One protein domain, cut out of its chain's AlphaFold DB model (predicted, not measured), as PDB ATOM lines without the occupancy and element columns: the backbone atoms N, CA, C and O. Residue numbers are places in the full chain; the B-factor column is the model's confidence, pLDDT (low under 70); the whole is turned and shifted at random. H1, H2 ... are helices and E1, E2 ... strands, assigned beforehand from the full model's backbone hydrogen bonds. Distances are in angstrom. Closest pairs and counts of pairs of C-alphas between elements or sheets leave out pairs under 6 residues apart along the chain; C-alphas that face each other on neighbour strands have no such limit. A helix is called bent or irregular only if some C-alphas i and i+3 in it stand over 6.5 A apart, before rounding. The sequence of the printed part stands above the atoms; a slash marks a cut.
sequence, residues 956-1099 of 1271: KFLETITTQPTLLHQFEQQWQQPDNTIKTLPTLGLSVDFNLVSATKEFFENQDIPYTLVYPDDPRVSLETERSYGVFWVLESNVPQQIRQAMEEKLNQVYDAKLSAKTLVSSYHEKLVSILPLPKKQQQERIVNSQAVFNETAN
ATOM      1  N   LYS A 956      33.929  48.925   3.680       86.62
ATOM      2  CA  LYS A 956      33.097  49.773   4.538       86.62
ATOM      3  C   LYS A 956      31.947  50.462   3.798       86.62
ATOM      4  O   LYS A 956      30.833  50.513   4.320       86.62
ATOM      5  N   PHE A 957      32.205  51.055   2.629       90.31
ATOM      6  CA  PHE A 957      31.135  51.685   1.855       90.31
ATOM      7  C   PHE A 957      30.113  50.650   1.397       90.31
ATOM      8  O   PHE A 957      28.922  50.886   1.561       90.31
ATOM      9  N   LEU A 958      30.560  49.503   0.884       88.62
ATOM     10  CA  LEU A 958      29.675  48.419   0.462       88.62
ATOM     11  C   LEU A 958      28.842  47.879   1.625       88.62
ATOM     12  O   LEU A 958      27.633  47.746   1.475       88.62
ATOM     13  N   GLU A 959      29.455  47.634   2.782       83.31
ATOM     14  CA  GLU A 959      28.758  47.226   4.003       83.31
ATOM     15  C   GLU A 959      27.673  48.250   4.353       83.31
ATOM     16  O   GLU A 959      26.498  47.910   4.381       83.31
ATOM     17  N   THR A 960      28.035  49.530   4.473       80.81
ATOM     18  CA  THR A 960      27.087  50.588   4.864       80.81
ATOM     19  C   THR A 960      25.949  50.770   3.847       80.81
ATOM     20  O   THR A 960      24.810  51.000   4.241       80.81
ATOM     21  N   ILE A 961      26.240  50.672   2.544       83.81
ATOM     22  CA  ILE A 961      25.251  50.819   1.458       83.81
ATOM     23  C   ILE A 961      24.296  49.619   1.404       83.81
ATOM     24  O   ILE A 961      23.138  49.773   1.024       83.81
ATOM     25  N   THR A 962      24.773  48.423   1.753       80.00
ATOM     26  CA  THR A 962      23.987  47.181   1.661       80.00
ATOM     27  C   THR A 962      23.292  46.797   2.969       80.00
ATOM     28  O   THR A 962      22.470  45.876   2.971       80.00
ATOM     29  N   THR A 963      23.565  47.505   4.069       83.88
ATOM     30  CA  THR A 963      22.868  47.348   5.353       83.88
ATOM     31  C   THR A 963      21.697  48.314   5.508       83.88
ATOM     32  O   THR A 963      21.796  49.493   5.172       83.88
ATOM     33  N   GLN A 964      20.609  47.827   6.096       86.44
ATOM     34  CA  GLN A 964      19.485  48.635   6.546       86.44
ATOM     35  C   GLN A 964      19.911  49.552   7.708       86.44
ATOM     36  O   GLN A 964      20.731  49.157   8.547       86.44
ATOM     37  N   PRO A 965      19.371  50.780   7.804       87.62
ATOM     38  CA  PRO A 965      19.761  51.724   8.846       87.62
ATOM     39  C   PRO A 965      19.320  51.240  10.231       87.62
ATOM     40  O   PRO A 965      18.184  50.817  10.406       87.62
ATOM     41  N   THR A 966      20.178  51.351  11.243       90.88
ATOM     42  CA  THR A 966      19.791  51.044  12.628       90.88
ATOM     43  C   THR A 966      18.779  52.062  13.154       90.88
ATOM     44  O   THR A 966      19.011  53.267  13.059       90.88
ATOM     45  N   LEU A 967      17.685  51.584  13.749       93.06
ATOM     46  CA  LEU A 967      16.663  52.426  14.370       93.06
ATOM     47  C   LEU A 967      16.701  52.268  15.885       93.06
ATOM     48  O   LEU A 967      16.655  51.153  16.400       93.06
ATOM     49  N   LEU A 968      16.743  53.394  16.593       93.69
ATOM     50  CA  LEU A 968      16.588  53.450  18.041       93.69
ATOM     51  C   LEU A 968      15.227  54.052  18.367       93.69
ATOM     52  O   LEU A 968      14.889  55.133  17.877       93.69
ATOM     53  N   HIS A 969      14.448  53.357  19.186       92.62
ATOM     54  CA  HIS A 969      13.107  53.780  19.549       92.62
ATOM     55  C   HIS A 969      12.810  53.568  21.031       92.62
ATOM     56  O   HIS A 969      13.421  52.733  21.689       92.62
ATOM     57  N   GLN A 970      11.858  54.331  21.555       92.12
ATOM     58  CA  GLN A 970      11.428  54.268  22.950       92.12
ATOM     59  C   GLN A 970       9.965  53.832  23.058       92.12
ATOM     60  O   GLN A 970       9.121  54.245  22.258       92.12
ATOM     61  N   PHE A 971       9.660  53.001  24.052       90.38
ATOM     62  CA  PHE A 971       8.305  52.559  24.380       90.38
ATOM     63  C   PHE A 971       8.209  52.088  25.836       90.38
ATOM     64  O   PHE A 971       9.209  51.987  26.541       90.38
ATOM     65  N   GLU A 972       6.991  51.822  26.300       88.50
ATOM     66  CA  GLU A 972       6.755  51.201  27.605       88.50
ATOM     67  C   GLU A 972       6.601  49.686  27.429       88.50
ATOM     68  O   GLU A 972       5.779  49.251  26.623       88.50
ATOM     69  N   GLN A 973       7.341  48.888  28.200       83.44
ATOM     70  CA  GLN A 973       7.257  47.424  28.164       83.44
ATOM     71  C   GLN A 973       7.131  46.859  29.576       83.44
ATOM     72  O   GLN A 973       7.666  47.409  30.540       83.44
ATOM     73  N   GLN A 974       6.422  45.740  29.706       82.25
ATOM     74  CA  GLN A 974       6.365  44.993  30.957       82.25
ATOM     75  C   GLN A 974       7.643  44.170  31.154       82.25
ATOM     76  O   GLN A 974       7.959  43.306  30.336       82.25
ATOM     77  N   TRP A 975       8.329  44.417  32.269       77.94
ATOM     78  CA  TRP A 975       9.518  43.695  32.716       77.94
ATOM     79  C   TRP A 975       9.231  42.978  34.034       77.94
ATOM     80  O   TRP A 975       8.701  43.587  34.970       77.94
ATOM     81  N   GLN A 976       9.611  41.703  34.133       77.00
ATOM     82  CA  GLN A 976       9.570  40.961  35.390       77.00
ATOM     83  C   GLN A 976      10.821  41.271  36.214       77.00
ATOM     84  O   GLN A 976      11.936  40.972  35.798       77.00
ATOM     85  N   GLN A 977      10.627  41.869  37.384       73.38
ATOM     86  CA  GLN A 977      11.665  42.208  38.354       73.38
ATOM     87  C   GLN A 977      12.256  40.953  39.034       73.38
ATOM     88  O   GLN A 977      11.610  39.902  39.034       73.38
ATOM     89  N   PRO A 978      13.451  41.029  39.661       68.62
ATOM     90  CA  PRO A 978      14.045  39.897  40.386       68.62
ATOM     91  C   PRO A 978      13.178  39.371  41.542       68.62
ATOM     92  O   PRO A 978      13.347  38.237  41.979       68.62
ATOM     93  N   ASP A 979      12.244  40.188  42.034       74.88
ATOM     94  CA  ASP A 979      11.249  39.843  43.054       74.88
ATOM     95  C   ASP A 979       9.947  39.244  42.470       74.88
ATOM     96  O   ASP A 979       8.959  39.096  43.188       74.88
ATOM     97  N   ASN A 980       9.938  38.896  41.177       75.12
ATOM     98  CA  ASN A 980       8.787  38.429  40.394       75.12
ATOM     99  C   ASN A 980       7.641  39.441  40.225       75.12
ATOM    100  O   ASN A 980       6.567  39.069  39.749       75.12
ATOM    101  N   THR A 981       7.837  40.721  40.553       78.44
ATOM    102  CA  THR A 981       6.840  41.755  40.244       78.44
ATOM    103  C   THR A 981       6.930  42.184  38.781       78.44
ATOM    104  O   THR A 981       8.015  42.377  38.240       78.44
ATOM    105  N   ILE A 982       5.789  42.345  38.111       80.06
ATOM    106  CA  ILE A 982       5.743  42.878  36.744       80.06
ATOM    107  C   ILE A 982       5.574  44.392  36.836       80.06
ATOM    108  O   ILE A 982       4.602  44.878  37.416       80.06
ATOM    109  N   LYS A 983       6.512  45.146  36.259       82.38
ATOM    110  CA  LYS A 983       6.418  46.605  36.146       82.38
ATOM    111  C   LYS A 983       6.487  47.022  34.690       82.38
ATOM    112  O   LYS A 983       7.284  46.489  33.925       82.38
ATOM    113  N   THR A 984       5.660  47.994  34.330       85.19
ATOM    114  CA  THR A 984       5.780  48.684  33.045       85.19
ATOM    115  C   THR A 984       6.880  49.726  33.195       85.19
ATOM    116  O   THR A 984       6.780  50.569  34.088       85.19
ATOM    117  N   LEU A 985       7.943  49.615  32.402       86.62
ATOM    118  CA  LEU A 985       9.106  50.494  32.483       86.62
ATOM    119  C   LEU A 985       9.519  51.025  31.097       86.62
ATOM    120  O   LEU A 985       9.342  50.314  30.094       86.62
ATOM    121  N   PRO A 986      10.152  52.216  31.054       90.38
ATOM    122  CA  PRO A 986      10.738  52.764  29.840       90.38
ATOM    123  C   PRO A 986      11.779  51.820  29.243       90.38
ATOM    124  O   PRO A 986      12.702  51.353  29.917       90.38
ATOM    125  N   THR A 987      11.598  51.520  27.965       89.81
ATOM    126  CA  THR A 987      12.376  50.536  27.220       89.81
ATOM    127  C   THR A 987      12.896  51.156  25.943       89.81
ATOM    128  O   THR A 987      12.151  51.796  25.199       89.81
ATOM    129  N   LEU A 988      14.175  50.919  25.681       92.12
ATOM    130  CA  LEU A 988      14.810  51.227  24.417       92.12
ATOM    131  C   LEU A 988      14.762  49.986  23.534       92.12
ATOM    132  O   LEU A 988      15.248  48.921  23.913       92.12
ATOM    133  N   GLY A 989      14.169  50.133  22.359       91.62
ATOM    134  CA  GLY A 989      14.267  49.160  21.289       91.62
ATOM    135  C   GLY A 989      15.322  49.577  20.275       91.62
ATOM    136  O   GLY A 989      15.415  50.748  19.898       91.62
ATOM    137  N   LEU A 990      16.139  48.617  19.858       94.19
ATOM    138  CA  LEU A 990      17.158  48.788  18.838       94.19
ATOM    139  C   LEU A 990      16.903  47.786  17.711       94.19
ATOM    140  O   LEU A 990      17.163  46.592  17.861       94.19
ATOM    141  N   SER A 991      16.411  48.290  16.584       94.62
ATOM    142  CA  SER A 991      16.180  47.507  15.370       94.62
ATOM    143  C   SER A 991      17.420  47.614  14.488       94.62
ATOM    144  O   SER A 991      17.741  48.688  13.968       94.62
ATOM    145  N   VAL A 992      18.148  46.508  14.339       93.31
ATOM    146  CA  VAL A 992      19.383  46.406  13.543       93.31
ATOM    147  C   VAL A 992      19.208  45.437  12.386       93.31
ATOM    148  O   VAL A 992      18.454  44.479  12.495       93.31
ATOM    149  N   ASP A 993      19.907  45.670  11.281       92.00
ATOM    150  CA  ASP A 993      19.977  44.713  10.177       92.00
ATOM    151  C   ASP A 993      20.317  43.303  10.690       92.00
ATOM    152  O   ASP A 993      21.181  43.161  11.559       92.00
ATOM    153  N   PHE A 994      19.690  42.256  10.148       90.88
ATOM    154  CA  PHE A 994      19.993  40.871  10.528       90.88
ATOM    155  C   PHE A 994      21.487  40.524  10.452       90.88
ATOM    156  O   PHE A 994      21.982  39.789  11.308       90.88
ATOM    157  N   ASN A 995      22.233  41.096   9.500       87.56
ATOM    158  CA  ASN A 995      23.681  40.886   9.396       87.56
ATOM    159  C   ASN A 995      24.470  41.506  10.564       87.56
ATOM    160  O   ASN A 995      25.597  41.100  10.836       87.56
ATOM    161  N   LEU A 996      23.882  42.471  11.275       89.19
ATOM    162  CA  LEU A 996      24.485  43.165  12.412       89.19
ATOM    163  C   LEU A 996      24.041  42.602  13.766       89.19
ATOM    164  O   LEU A 996      24.556  43.042  14.793       89.19
ATOM    165  N   VAL A 997      23.126  41.626  13.806       90.62
ATOM    166  CA  VAL A 997      22.618  41.045  15.064       90.62
ATOM    167  C   VAL A 997      23.750  40.440  15.894       90.62
ATOM    168  O   VAL A 997      23.840  40.726  17.085       90.62
ATOM    169  N   SER A 998      24.666  39.683  15.274       88.31
ATOM    170  CA  SER A 998      25.810  39.087  15.984       88.31
ATOM    171  C   SER A 998      26.729  40.147  16.599       88.31
ATOM    172  O   SER A 998      27.077  40.060  17.772       88.31
ATOM    173  N   ALA A 999      27.088  41.176  15.827       88.25
ATOM    174  CA  ALA A 999      27.959  42.251  16.300       88.25
ATOM    175  C   ALA A 999      27.277  43.116  17.376       88.25
ATOM    176  O   ALA A 999      27.922  43.588  18.308       88.25
ATOM    177  N   THR A1000      25.960  43.314  17.269       90.56
ATOM    178  CA  THR A1000      25.166  44.071  18.250       90.56
ATOM    179  C   THR A1000      25.041  43.313  19.569       90.56
ATOM    180  O   THR A1000      25.169  43.911  20.635       90.56
ATOM    181  N   LYS A1001      24.858  41.988  19.500       90.06
ATOM    182  CA  LYS A1001      24.898  41.090  20.658       90.06
ATOM    183  C   LYS A1001      26.233  41.216  21.397       90.06
ATOM    184  O   LYS A1001      26.247  41.549  22.578       90.06
ATOM    185  N   GLU A1002      27.342  41.049  20.675       89.25
ATOM    186  CA  GLU A1002      28.698  41.167  21.224       89.25
ATOM    187  C   GLU A1002      28.954  42.561  21.824       89.25
ATOM    188  O   GLU A1002      29.579  42.692  22.874       89.25
ATOM    189  N   PHE A1003      28.429  43.620  21.198       90.06
ATOM    190  CA  PHE A1003      28.501  44.975  21.741       90.06
ATOM    191  C   PHE A1003      27.811  45.089  23.105       90.06
ATOM    192  O   PHE A1003      28.428  45.604  24.036       90.06
ATOM    193  N   PHE A1004      26.568  44.619  23.251       88.56
ATOM    194  CA  PHE A1004      25.869  44.704  24.537       88.56
ATOM    195  C   PHE A1004      26.549  43.865  25.624       88.56
ATOM    196  O   PHE A1004      26.672  44.335  26.754       88.56
ATOM    197  N   GLU A1005      27.052  42.680  25.273       87.50
ATOM    198  CA  GLU A1005      27.802  41.809  26.187       87.50
ATOM    199  C   GLU A1005      29.107  42.467  26.654       87.50
ATOM    200  O   GLU A1005      29.370  42.525  27.850       87.50
ATOM    201  N   ASN A1006      29.879  43.058  25.738       88.62
ATOM    202  CA  ASN A1006      31.124  43.763  26.064       88.62
ATOM    203  C   ASN A1006      30.919  45.045  26.887       88.62
ATOM    204  O   ASN A1006      31.878  45.556  27.465       88.62
ATOM    205  N   GLN A1007      29.712  45.615  26.880       86.69
ATOM    206  CA  GLN A1007      29.358  46.803  27.663       86.69
ATOM    207  C   GLN A1007      28.617  46.459  28.965       86.69
ATOM    208  O   GLN A1007      28.170  47.377  29.652       86.69
ATOM    209  N   ASP A1008      28.464  45.169  29.295       86.62
ATOM    210  CA  ASP A1008      27.701  44.683  30.451       86.62
ATOM    211  C   ASP A1008      26.251  45.221  30.495       86.62
ATOM    212  O   ASP A1008      25.696  45.480  31.564       86.62
ATOM    213  N   ILE A1009      25.618  45.408  29.328       85.69
ATOM    214  CA  ILE A1009      24.237  45.906  29.210       85.69
ATOM    215  C   ILE A1009      23.282  44.713  29.052       85.69
ATOM    216  O   ILE A1009      23.324  44.039  28.023       85.69
ATOM    217  N   PRO A1010      22.368  44.457  30.009       84.88
ATOM    218  CA  PRO A1010      21.355  43.416  29.861       84.88
ATOM    219  C   PRO A1010      20.382  43.734  28.720       84.88
ATOM    220  O   PRO A1010      19.808  44.823  28.681       84.88
ATOM    221  N   TYR A1011      20.151  42.769  27.831       87.75
ATOM    222  CA  TYR A1011      19.275  42.910  26.667       87.75
ATOM    223  C   TYR A1011      18.348  41.697  26.510       87.75
ATOM    224  O   TYR A1011      18.632  40.602  26.989       87.75
ATOM    225  N   THR A1012      17.240  41.886  25.795       87.50
ATOM    226  CA  THR A1012      16.388  40.815  25.265       87.50
ATOM    227  C   THR A1012      16.430  40.871  23.746       87.50
ATOM    228  O   THR A1012      16.053  41.882  23.161       87.50
ATOM    229  N   LEU A1013      16.875  39.794  23.102       90.31
ATOM    230  CA  LEU A1013      16.779  39.639  21.652       90.31
ATOM    231  C   LEU A1013      15.416  39.019  21.315       90.31
ATOM    232  O   LEU A1013      15.129  37.902  21.742       90.31
ATOM    233  N   VAL A1014      14.569  39.750  20.590       87.38
ATOM    234  CA  VAL A1014      13.222  39.297  20.212       87.38
ATOM    235  C   VAL A1014      13.318  38.378  19.000       87.38
ATOM    236  O   VAL A1014      13.991  38.709  18.022       87.38
ATOM    237  N   TYR A1015      12.658  37.220  19.064       85.94
ATOM    238  CA  TYR A1015      12.689  36.254  17.970       85.94
ATOM    239  C   TYR A1015      11.925  36.766  16.734       85.94
ATOM    240  O   TYR A1015      10.897  37.428  16.892       85.94
ATOM    241  N   PRO A1016      12.381  36.443  15.506       85.00
ATOM    242  CA  PRO A1016      11.748  36.925  14.274       85.00
ATOM    243  C   PRO A1016      10.307  36.441  14.045       85.00
ATOM    244  O   PRO A1016       9.585  37.016  13.238       85.00
ATOM    245  N   ASP A1017       9.880  35.364  14.707       83.44
ATOM    246  CA  ASP A1017       8.517  34.826  14.628       83.44
ATOM    247  C   ASP A1017       7.549  35.474  15.634       83.44
ATOM    248  O   ASP A1017       6.351  35.181  15.615       83.44
ATOM    249  N   ASP A1018       8.035  36.380  16.488       80.31
ATOM    250  CA  ASP A1018       7.188  37.116  17.416       80.31
ATOM    251  C   ASP A1018       6.308  38.129  16.657       80.31
ATOM    252  O   ASP A1018       6.823  39.012  15.959       80.31
ATOM    253  N   PRO A1019       4.971  38.070  16.805       77.81
ATOM    254  CA  PRO A1019       4.058  38.930  16.053       77.81
ATOM    255  C   PRO A1019       4.280  40.428  16.312       77.81
ATOM    256  O   PRO A1019       3.923  41.246  15.460       77.81
ATOM    257  N   ARG A1020       4.885  40.799  17.451       80.69
ATOM    258  CA  ARG A1020       5.157  42.192  17.840       80.69
ATOM    259  C   ARG A1020       6.259  42.856  17.014       80.69
ATOM    260  O   ARG A1020       6.325  44.077  17.030       80.69
ATOM    261  N   VAL A1021       7.098  42.076  16.326       86.19
ATOM    262  CA  VAL A1021       8.207  42.570  15.481       86.19
ATOM    263  C   VAL A1021       8.086  42.091  14.028       86.19
ATOM    264  O   VAL A1021       9.073  41.968  13.296       86.19
ATOM    265  N   SER A1022       6.864  41.769  13.597       85.38
ATOM    266  CA  SER A1022       6.586  41.270  12.244       85.38
ATOM    267  C   SER A1022       6.989  42.275  11.158       85.38
ATOM    268  O   SER A1022       7.634  41.893  10.182       85.38
ATOM    269  N   LEU A1023       6.708  43.567  11.355       86.06
ATOM    270  CA  LEU A1023       7.051  44.633  10.403       86.06
ATOM    271  C   LEU A1023       8.564  44.854  10.267       86.06
ATOM    272  O   LEU A1023       9.051  45.163   9.173       86.06
ATOM    273  N   GLU A1024       9.296  44.710  11.368       91.94
ATOM    274  CA  GLU A1024      10.755  44.727  11.436       91.94
ATOM    275  C   GLU A1024      11.333  43.523  10.695       91.94
ATOM    276  O   GLU A1024      12.195  43.672   9.825       91.94
ATOM    277  N   THR A1025      10.804  42.334  10.977       88.25
ATOM    278  CA  THR A1025      11.256  41.078  10.371       88.25
ATOM    279  C   THR A1025      11.055  41.086   8.855       88.25
ATOM    280  O   THR A1025      11.986  40.766   8.114       88.25
ATOM    281  N   GLU A1026       9.901  41.559   8.369       86.44
ATOM    282  CA  GLU A1026       9.611  41.760   6.937       86.44
ATOM    283  C   GLU A1026      10.600  42.710   6.236       86.44
ATOM    284  O   GLU A1026      10.752  42.680   5.013       86.44
ATOM    285  N   ARG A1027      11.295  43.557   7.003       90.31
ATOM    286  CA  ARG A1027      12.312  44.506   6.526       90.31
ATOM    287  C   ARG A1027      13.739  44.077   6.850       90.31
ATOM    288  O   ARG A1027      14.672  44.832   6.593       90.31
ATOM    289  N   SER A1028      13.914  42.833   7.297       90.25
ATOM    290  CA  SER A1028      15.206  42.221   7.630       90.25
ATOM    291  C   SER A1028      15.901  42.819   8.855       90.25
ATOM    292  O   SER A1028      17.130  42.927   8.878       90.25
ATOM    293  N   TYR A1029      15.118  43.185   9.870       93.50
ATOM    294  CA  TYR A1029      15.617  43.649  11.161       93.50
ATOM    295  C   TYR A1029      15.547  42.564  12.242       93.50
ATOM    296  O   TYR A1029      14.528  41.898  12.401       93.50
ATOM    297  N   GLY A1030      16.607  42.464  13.045       92.38
ATOM    298  CA  GLY A1030      16.568  41.883  14.385       92.38
ATOM    299  C   GLY A1030      16.363  42.976  15.435       92.38
ATOM    300  O   GLY A1030      16.884  44.084  15.293       92.38
ATOM    301  N   VAL A1031      15.604  42.672  16.490       93.31
ATOM    302  CA  VAL A1031      15.176  43.667  17.483       93.31
ATOM    303  C   VAL A1031      15.718  43.324  18.866       93.31
ATOM    304  O   VAL A1031      15.467  42.242  19.397       93.31
ATOM    305  N   PHE A1032      16.433  44.273  19.467       93.19
ATOM    306  CA  PHE A1032      16.898  44.201  20.850       93.19
ATOM    307  C   PHE A1032      16.058  45.118  21.732       93.19
ATOM    308  O   PHE A1032      15.871  46.286  21.400       93.19
ATOM    309  N   TRP A1033      15.598  44.627  22.877       91.81
ATOM    310  CA  TRP A1033      14.971  45.433  23.921       91.81
ATOM    311  C   TRP A1033      15.895  45.556  25.120       91.81
ATOM    312  O   TRP A1033      16.409  44.562  25.633       91.81
ATOM    313  N   VAL A1034      16.086  46.786  25.577       90.38
ATOM    314  CA  VAL A1034      16.979  47.126  26.679       90.38
ATOM    315  C   VAL A1034      16.232  48.043  27.632       90.38
ATOM    316  O   VAL A1034      15.618  49.026  27.216       90.38
ATOM    317  N   LEU A1035      16.277  47.734  28.926       88.75
ATOM    318  CA  LEU A1035      15.712  48.622  29.932       88.75
ATOM    319  C   LEU A1035      16.501  49.936  29.941       88.75
ATOM    320  O   LEU A1035      17.720  49.916  30.110       88.75
ATOM    321  N   GLU A1036      15.828  51.079  29.789       88.75
ATOM    322  CA  GLU A1036      16.520  52.361  29.585       88.75
ATOM    323  C   GLU A1036      17.450  52.721  30.755       88.75
ATOM    324  O   GLU A1036      18.552  53.222  30.545       88.75
ATOM    325  N   SER A1037      17.065  52.374  31.988       87.00
ATOM    326  CA  SER A1037      17.882  52.600  33.187       87.00
ATOM    327  C   SER A1037      19.177  51.787  33.237       87.00
ATOM    328  O   SER A1037      20.062  52.118  34.022       87.00
ATOM    329  N   ASN A1038      19.283  50.717  32.445       86.38
ATOM    330  CA  ASN A1038      20.463  49.855  32.407       86.38
ATOM    331  C   ASN A1038      21.494  50.322  31.377       86.38
ATOM    332  O   ASN A1038      22.601  49.793  31.358       86.38
ATOM    333  N   VAL A1039      21.156  51.295  30.523       88.38
ATOM    334  CA  VAL A1039      22.096  51.859  29.552       88.38
ATOM    335  C   VAL A1039      22.889  52.981  30.224       88.38
ATOM    336  O   VAL A1039      22.303  53.995  30.609       88.38
ATOM    337  N   PRO A1040      24.226  52.864  30.353       91.25
ATOM    338  CA  PRO A1040      25.049  53.940  30.891       91.25
ATOM    339  C   PRO A1040      24.845  55.246  30.119       91.25
ATOM    340  O   PRO A1040      24.808  55.245  28.890       91.25
ATOM    341  N   GLN A1041      24.781  56.381  30.823       88.19
ATOM    342  CA  GLN A1041      24.488  57.687  30.213       88.19
ATOM    343  C   GLN A1041      25.432  58.036  29.050       88.19
ATOM    344  O   GLN A1041      24.985  58.559  28.034       88.19
ATOM    345  N   GLN A1042      26.722  57.704  29.169       87.75
ATOM    346  CA  GLN A1042      27.706  57.916  28.101       87.75
ATOM    347  C   GLN A1042      27.388  57.089  26.847       87.75
ATOM    348  O   GLN A1042      27.522  57.586  25.732       87.75
ATOM    349  N   ILE A1043      26.924  55.849  27.019       88.12
ATOM    350  CA  ILE A1043      26.535  54.967  25.914       88.12
ATOM    351  C   ILE A1043      25.220  55.447  25.303       88.12
ATOM    352  O   ILE A1043      25.120  55.527  24.082       88.12
ATOM    353  N   ARG A1044      24.244  55.851  26.127       87.25
ATOM    354  CA  ARG A1044      22.982  56.439  25.659       87.25
ATOM    355  C   ARG A1044      23.243  57.653  24.768       87.25
ATOM    356  O   ARG A1044      22.735  57.690  23.652       87.25
ATOM    357  N   GLN A1045      24.079  58.585  25.228       84.44
ATOM    358  CA  GLN A1045      24.480  59.768  24.461       84.44
ATOM    359  C   GLN A1045      25.202  59.383  23.166       84.44
ATOM    360  O   GLN A1045      24.852  59.883  22.103       84.44
ATOM    361  N   ALA A1046      26.142  58.436  23.218       83.25
ATOM    362  CA  ALA A1046      26.840  57.962  22.024       83.25
ATOM    363  C   ALA A1046      25.894  57.304  20.999       83.25
ATOM    364  O   ALA A1046      26.079  57.471  19.793       83.25
ATOM    365  N   MET A1047      24.868  56.571  21.451       83.69
ATOM    366  CA  MET A1047      23.842  55.997  20.576       83.69
ATOM    367  C   MET A1047      22.983  57.092  19.930       83.69
ATOM    368  O   MET A1047      22.744  57.032  18.726       83.69
ATOM    369  N   GLU A1048      22.569  58.113  20.686       83.88
ATOM    370  CA  GLU A1048      21.807  59.258  20.158       83.88
ATOM    371  C   GLU A1048      22.612  60.063  19.136       83.88
ATOM    372  O   GLU A1048      22.112  60.366  18.054       83.88
ATOM    373  N   GLU A1049      23.879  60.352  19.440       77.56
ATOM    374  CA  GLU A1049      24.784  61.061  18.534       77.56
ATOM    375  C   GLU A1049      25.041  60.272  17.247       77.56
ATOM    376  O   GLU A1049      25.112  60.854  16.163       77.56
ATOM    377  N   LYS A1050      25.173  58.943  17.340       79.38
ATOM    378  CA  LYS A1050      25.439  58.084  16.179       79.38
ATOM    379  C   LYS A1050      24.204  57.887  15.299       79.38
ATOM    380  O   LYS A1050      24.346  57.818  14.079       79.38
ATOM    381  N   LEU A1051      23.017  57.773  15.898       81.50
ATOM    382  CA  LEU A1051      21.766  57.455  15.196       81.50
ATOM    383  C   LEU A1051      20.942  58.699  14.833       81.50
ATOM    384  O   LEU A1051      19.970  58.592  14.093       81.50
ATOM    385  N   ASN A1052      21.362  59.886  15.289       68.88
ATOM    386  CA  ASN A1052      20.784  61.212  15.027       68.88
ATOM    387  C   ASN A1052      19.330  61.426  15.490       68.88
ATOM    388  O   ASN A1052      18.872  62.568  15.486       68.88
ATOM    389  N   GLN A1053      18.597  60.378  15.870       82.25
ATOM    390  CA  GLN A1053      17.208  60.467  16.308       82.25
ATOM    391  C   GLN A1053      16.816  59.264  17.177       82.25
ATOM    392  O   GLN A1053      17.218  58.133  16.906       82.25
ATOM    393  N   VAL A1054      15.990  59.516  18.195       88.38
ATOM    394  CA  VAL A1054      15.260  58.490  18.953       88.38
ATOM    395  C   VAL A1054      13.792  58.603  18.566       88.38
ATOM    396  O   VAL A1054      13.192  59.667  18.730       88.38
ATOM    397  N   TYR A1055      13.223  57.534  18.021       90.50
ATOM    398  CA  TYR A1055      11.827  57.518  17.596       90.50
ATOM    399  C   TYR A1055      10.901  57.145  18.752       90.50
ATOM    400  O   TYR A1055      11.196  56.243  19.532       90.50
ATOM    401  N   ASP A1056       9.750  57.802  18.853       87.75
ATOM    402  CA  ASP A1056       8.711  57.383  19.790       87.75
ATOM    403  C   ASP A1056       7.834  56.316  19.130       87.75
ATOM    404  O   ASP A1056       7.285  56.543  18.041       87.75
ATOM    405  N   ALA A1057       7.726  55.152  19.775       85.06
ATOM    406  CA  ALA A1057       6.855  54.068  19.347       85.06
ATOM    407  C   ALA A1057       5.468  54.109  20.023       85.06
ATOM    408  O   ALA A1057       4.600  53.317  19.651       85.06
ATOM    409  N   LYS A1058       5.209  55.057  20.937       80.00
ATOM    410  CA  LYS A1058       3.900  55.261  21.579       80.00
ATOM    411  C   LYS A1058       2.870  55.824  20.597       80.00
ATOM    412  O   LYS A1058       3.141  56.744  19.828       80.00
ATOM    413  N   LEU A1059       1.652  55.293  20.672       68.06
ATOM    414  CA  LEU A1059       0.484  55.838  19.978       68.06
ATOM    415  C   LEU A1059      -0.092  57.016  20.775       68.06
ATOM    416  O   LEU A1059      -0.133  56.976  22.007       68.06
ATOM    417  N   SER A1060      -0.556  58.056  20.082       59.41
ATOM    418  CA  SER A1060      -1.214  59.209  20.707       59.41
ATOM    419  C   SER A1060      -2.666  59.317  20.243       59.41
ATOM    420  O   SER A1060      -3.012  58.869  19.154       59.41
ATOM    421  N   ALA A1061      -3.521  59.991  21.015       50.94
ATOM    422  CA  ALA A1061      -4.910  60.244  20.611       50.94
ATOM    423  C   ALA A1061      -5.044  61.095  19.324       50.94
ATOM    424  O   ALA A1061      -6.142  61.211  18.788       50.94
ATOM    425  N   LYS A1062      -3.951  61.710  18.841       51.19
ATOM    426  CA  LYS A1062      -3.906  62.537  17.624       51.19
ATOM    427  C   LYS A1062      -3.259  61.840  16.419       51.19
ATOM    428  O   LYS A1062      -3.422  62.334  15.310       51.19
ATOM    429  N   THR A1063      -2.536  60.734  16.611       51.81
ATOM    430  CA  THR A1063      -1.778  60.044  15.552       51.81
ATOM    431  C   THR A1063      -1.994  58.532  15.629       51.81
ATOM    432  O   THR A1063      -1.628  57.891  16.612       51.81
ATOM    433  N   LEU A1064      -2.599  57.968  14.575       66.06
ATOM    434  CA  LEU A1064      -2.920  56.535  14.454       66.06
ATOM    435  C   LEU A1064      -1.684  55.647  14.229       66.06
ATOM    436  O   LEU A1064      -1.773  54.433  14.379       66.06
ATOM    437  N   VAL A1065      -0.541  56.244  13.881       76.31
ATOM    438  CA  VAL A1065       0.750  55.577  13.675       76.31
ATOM    439  C   VAL A1065       1.804  56.356  14.467       76.31
ATOM    440  O   VAL A1065       1.749  57.584  14.533       76.31
ATOM    441  N   SER A1066       2.721  55.659  15.141       84.19
ATOM    442  CA  SER A1066       3.795  56.311  15.897       84.19
ATOM    443  C   SER A1066       4.983  56.655  14.999       84.19
ATOM    444  O   SER A1066       5.197  56.011  13.972       84.19
ATOM    445  N   SER A1067       5.784  57.648  15.395       87.25
ATOM    446  CA  SER A1067       6.923  58.132  14.593       87.25
ATOM    447  C   SER A1067       7.934  57.032  14.241       87.25
ATOM    448  O   SER A1067       8.547  57.062  13.174       87.25
ATOM    449  N   TYR A1068       8.078  56.027  15.112       90.31
ATOM    450  CA  TYR A1068       8.876  54.835  14.836       90.31
ATOM    451  C   TYR A1068       8.292  53.997  13.696       90.31
ATOM    452  O   TYR A1068       9.016  53.654  12.766       90.31
ATOM    453  N   HIS A1069       6.991  53.703  13.730       88.00
ATOM    454  CA  HIS A1069       6.350  52.893  12.695       88.00
ATOM    455  C   HIS A1069       6.267  53.636  11.359       88.00
ATOM    456  O   HIS A1069       6.460  53.015  10.319       88.00
ATOM    457  N   GLU A1070       6.071  54.958  11.364       87.44
ATOM    458  CA  GLU A1070       6.190  55.781  10.153       87.44
ATOM    459  C   GLU A1070       7.588  55.643   9.535       87.44
ATOM    460  O   GLU A1070       7.725  55.381   8.335       87.44
ATOM    461  N   LYS A1071       8.640  55.736  10.361       89.62
ATOM    462  CA  LYS A1071      10.015  55.554   9.894       89.62
ATOM    463  C   LYS A1071      10.270  54.133   9.397       89.62
ATOM    464  O   LYS A1071      10.862  53.977   8.330       89.62
ATOM    465  N   LEU A1072       9.832  53.117  10.132       89.38
ATOM    466  CA  LEU A1072      10.005  51.716   9.761       89.38
ATOM    467  C   LEU A1072       9.321  51.416   8.425       89.38
ATOM    468  O   LEU A1072       9.945  50.852   7.531       89.38
ATOM    469  N   VAL A1073       8.073  51.855   8.245       86.75
ATOM    470  CA  VAL A1073       7.318  51.640   7.003       86.75
ATOM    471  C   VAL A1073       7.948  52.375   5.818       86.75
ATOM    472  O   VAL A1073       7.914  51.839   4.712       86.75
ATOM    473  N   SER A1074       8.589  53.530   6.046       84.12
ATOM    474  CA  SER A1074       9.337  54.256   5.006       84.12
ATOM    475  C   SER A1074      10.576  53.514   4.489       84.12
ATOM    476  O   SER A1074      11.089  53.844   3.422       84.12
ATOM    477  N   ILE A1075      11.075  52.521   5.232       87.00
ATOM    478  CA  ILE A1075      12.225  51.715   4.826       87.00
ATOM    479  C   ILE A1075      11.720  50.563   3.967       87.00
ATOM    480  O   ILE A1075      10.898  49.747   4.394       87.00
ATOM    481  N   LEU A1076      12.224  50.511   2.737       84.12
ATOM    482  CA  LEU A1076      11.850  49.488   1.776       84.12
ATOM    483  C   LEU A1076      12.336  48.100   2.235       84.12
ATOM    484  O   LEU A1076      13.491  47.964   2.666       84.12
ATOM    485  N   PRO A1077      11.485  47.063   2.127       82.50
ATOM    486  CA  PRO A1077      11.890  45.695   2.401       82.50
ATOM    487  C   PRO A1077      12.882  45.204   1.341       82.50
ATOM    488  O   PRO A1077      12.785  45.544   0.160       82.50
ATOM    489  N   LEU A1078      13.819  44.350   1.756       81.69
ATOM    490  CA  LEU A1078      14.749  43.707   0.824       81.69
ATOM    491  C   LEU A1078      14.025  42.682  -0.063       81.69
ATOM    492  O   LEU A1078      12.956  42.194   0.302       81.69
ATOM    493  N   PRO A1079      14.602  42.263  -1.200       78.69
ATOM    494  CA  PRO A1079      14.076  41.133  -1.960       78.69
ATOM    495  C   PRO A1079      13.947  39.876  -1.087       78.69
ATOM    496  O   PRO A1079      14.886  39.532  -0.370       78.69
ATOM    497  N   LYS A1080      12.830  39.138  -1.194       75.69
ATOM    498  CA  LYS A1080      12.530  37.950  -0.358       75.69
ATOM    499  C   LYS A1080      13.697  36.964  -0.231       75.69
ATOM    500  O   LYS A1080      13.935  36.428   0.844       75.69
ATOM    501  N   LYS A1081      14.447  36.745  -1.317       75.38
ATOM    502  CA  LYS A1081      15.628  35.870  -1.314       75.38
ATOM    503  C   LYS A1081      16.712  36.366  -0.347       75.38
ATOM    504  O   LYS A1081      17.204  35.582   0.453       75.38
ATOM    505  N   GLN A1082      17.030  37.660  -0.385       78.56
ATOM    506  CA  GLN A1082      17.999  38.266   0.531       78.56
ATOM    507  C   GLN A1082      17.484  38.268   1.971       78.56
ATOM    508  O   GLN A1082      18.259  38.007   2.884       78.56
ATOM    509  N   GLN A1083      16.184  38.510   2.182       80.62
ATOM    510  CA  GLN A1083      15.587  38.397   3.517       80.62
ATOM    511  C   GLN A1083      15.801  36.991   4.093       80.62
ATOM    512  O   GLN A1083      16.292  36.843   5.208       80.62
ATOM    513  N   GLN A1084      15.502  35.955   3.300       80.00
ATOM    514  CA  GLN A1084      15.663  34.562   3.706       80.00
ATOM    515  C   GLN A1084      17.127  34.220   4.009       80.00
ATOM    516  O   GLN A1084      17.403  33.589   5.026       80.00
ATOM    517  N   GLU A1085      18.061  34.644   3.153       82.88
ATOM    518  CA  GLU A1085      19.503  34.454   3.366       82.88
ATOM    519  C   GLU A1085      19.960  35.090   4.683       82.88
ATOM    520  O   GLU A1085      20.636  34.443   5.480       82.88
ATOM    521  N   ARG A1086      19.538  36.328   4.962       85.25
ATOM    522  CA  ARG A1086      19.887  37.033   6.203       85.25
ATOM    523  C   ARG A1086      19.281  36.382   7.443       85.25
ATOM    524  O   ARG A1086      19.969  36.234   8.452       85.25
ATOM    525  N   ILE A1087      18.028  35.931   7.363       81.19
ATOM    526  CA  ILE A1087      17.391  35.166   8.441       81.19
ATOM    527  C   ILE A1087      18.204  33.899   8.717       81.19
ATOM    528  O   ILE A1087      18.618  33.689   9.852       81.19
ATOM    529  N   VAL A1088      18.512  33.097   7.692       81.56
ATOM    530  CA  VAL A1088      19.294  31.856   7.839       81.56
ATOM    531  C   VAL A1088      20.677  32.127   8.436       81.56
ATOM    532  O   VAL A1088      21.077  31.443   9.375       81.56
ATOM    533  N   ASN A1089      21.382  33.154   7.962       80.06
ATOM    534  CA  ASN A1089      22.706  33.510   8.478       80.06
ATOM    535  C   ASN A1089      22.668  33.948   9.951       80.06
ATOM    536  O   ASN A1089      23.605  33.677  10.699       80.06
ATOM    537  N   SER A1090      21.582  34.590  10.386       79.88
ATOM    538  CA  SER A1090      21.416  35.044  11.772       79.88
ATOM    539  C   SER A1090      20.879  33.966  12.729       79.88
ATOM    540  O   SER A1090      21.005  34.126  13.942       79.88
ATOM    541  N   GLN A1091      20.348  32.836  12.228       78.56
ATOM    542  CA  GLN A1091      19.743  31.770  13.051       78.56
ATOM    543  C   GLN A1091      20.680  31.214  14.129       78.56
ATOM    544  O   GLN A1091      20.220  30.897  15.224       78.56
ATOM    545  N   ALA A1092      21.984  31.109  13.854       76.94
ATOM    546  CA  ALA A1092      22.958  30.640  14.841       76.94
ATOM    547  C   ALA A1092      22.945  31.511  16.112       76.94
ATOM    548  O   ALA A1092      22.934  30.979  17.220       76.94
ATOM    549  N   VAL A1093      22.833  32.834  15.949       81.25
ATOM    550  CA  VAL A1093      22.808  33.792  17.061       81.25
ATOM    551  C   VAL A1093      21.543  33.622  17.902       81.25
ATOM    552  O   VAL A1093      21.642  33.591  19.125       81.25
ATOM    553  N   PHE A1094      20.378  33.447  17.266       78.94
ATOM    554  CA  PHE A1094      19.093  33.221  17.947       78.94
ATOM    555  C   PHE A1094      19.014  31.864  18.673       78.94
ATOM    556  O   PHE A1094      18.301  31.736  19.671       78.94
ATOM    557  N   ASN A1095      19.754  30.856  18.200       69.88
ATOM    558  CA  ASN A1095      19.820  29.530  18.822       69.88
ATOM    559  C   ASN A1095      20.772  29.485  20.032       69.88
ATOM    560  O   ASN A1095      20.528  28.734  20.975       69.88
ATOM    561  N   GLU A1096      21.840  30.288  20.041       60.91
ATOM    562  CA  GLU A1096      22.749  30.400  21.191       60.91
ATOM    563  C   GLU A1096      22.091  31.073  22.403       60.91
ATOM    564  O   GLU A1096      22.319  30.656  23.539       60.91
ATOM    565  N   THR A1097      21.245  32.085  22.184       53.41
ATOM    566  CA  THR A1097      20.554  32.809  23.266       53.41
ATOM    567  C   THR A1097      19.548  31.938  24.020       53.41
ATOM    568  O   THR A1097      19.276  32.210  25.186       53.41
ATOM    569  N   ALA A1098      19.054  30.849  23.418       40.62
ATOM    570  CA  ALA A1098      18.200  29.874  24.099       40.62
ATOM    571  C   ALA A1098      18.929  29.109  25.228       40.62
ATOM    572  O   ALA A1098      18.275  28.521  26.088       40.62
ATOM    573  N   ASN A1099      20.271  29.129  25.248       33.12
ATOM    574  CA  ASN A1099      21.102  28.380  26.198       33.12
ATOM    575  C   ASN A1099      21.765  29.240  27.294       33.12
ATOM    576  O   ASN A1099      22.426  28.688  28.174       33.12
TER     577      ASN A1099
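What this domain is: This is residues 956 to 1099 of the 1271 residues of an uncharacterized protein of Crocosphaera watsonii WH 0003 (UniProt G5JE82). A strongly twisted sheet of four strands forms the middle, with H2 over one face and the short helices H3 and H5 over the other, while the long hairpin of E1 and E2 runs on past E4. H4 lies near the E1 edge, the bent helix H6 near E3 and H2, and H1 far from the hairpin's tip. The printed part has 144 residues, with six named helices and four named strands in the order H1 E1 E2 H2 E3 H3 E4 H4 H5 H6; the class is mixed. The sheet's order is E1 E2 E4 E3, antiparallel. The whole is compact, with a radius of gyration of the C-alphas of 15.3 A and spans of 43 by 42 by 30 A.

Where its parts are: H1 is residues 956 to 962, from C-alpha 956 at (33.097, 49.773, 4.538). E1, residues 967 to 976, is 25.0 A long and bends by 68 degrees at residue 972; E2, residues 982 to 993, is 30.2 A and bends by 70 degrees at residue 985. H2, residues 994 to 1006, is 19.3 A and irregular, with C-alphas 995 and 998 7.2 A apart. E3 is residues 1012 to 1014. H3, residues 1019 to 1025, is irregular, with C-alphas 1020 and 1023 8.1 A apart. E4, residues 1029 to 1035, is 19.4 A, H4 is residues 1041 to 1051 and H5 residues 1067 to 1074. H6, residues 1080 to 1099, was assigned as one helix by its hydrogen bonds but is bent, C-alphas 1089 and 1092 being 7.0 A apart; its arms are H6a, to 1089, and H6b, from 1092 to C-alpha 1099 at (21.102, 28.380, 26.198).

How they stand to each other: Across the hairpin E1 and E2, N 969 and O 989 are 2.9 A apart; across E2 and E4, N 990 and O 1032 are 2.8 A; across E4 and E3, N 1012 and O 1033 are 2.8 A. E2, H2 and E3 form a split strand-helix-strand unit, with E4 between its strands and a right-handed crossover. In three layers, helices on both faces, H2 is over E4 at a height of 9.1 A, and H3 and H5 are on the opposite face at 7.9 and 9.9 A. H3 and H5 only just touch, with 3 pairs of C-alphas within 8 A, the closest Glu 1024 and Leu 1072 at 7.2 A. H2 and H6a touch only at their ends, C-alphas 994 and 1086 being 5.8 A apart. H4, H6a and H6b only graze the sheet; H1 is not on it. Every O i to N i+4 pair is within hydrogen-bond range in H1, H4, H5 and H6a, against 7 of 9 in H2, 2 of 4 in H6b and 1 of 3 in H3, where 2 of 4 O i to N i+3 pairs are.

The domain as a whole: The C-alphas farthest apart, Phe 957 and Asp 979, are 47.3 A apart. The printed part has no cut. The one long link, H4 to H5, has 15 residues; within it residues 1055 to 1056 pair, parallel, with residues 969 to 970 of E1. Mean pLDDT of the printed part is 83.2; residues 978, 1052, 1059 to 1064 and 1095 to 1099 are under 70.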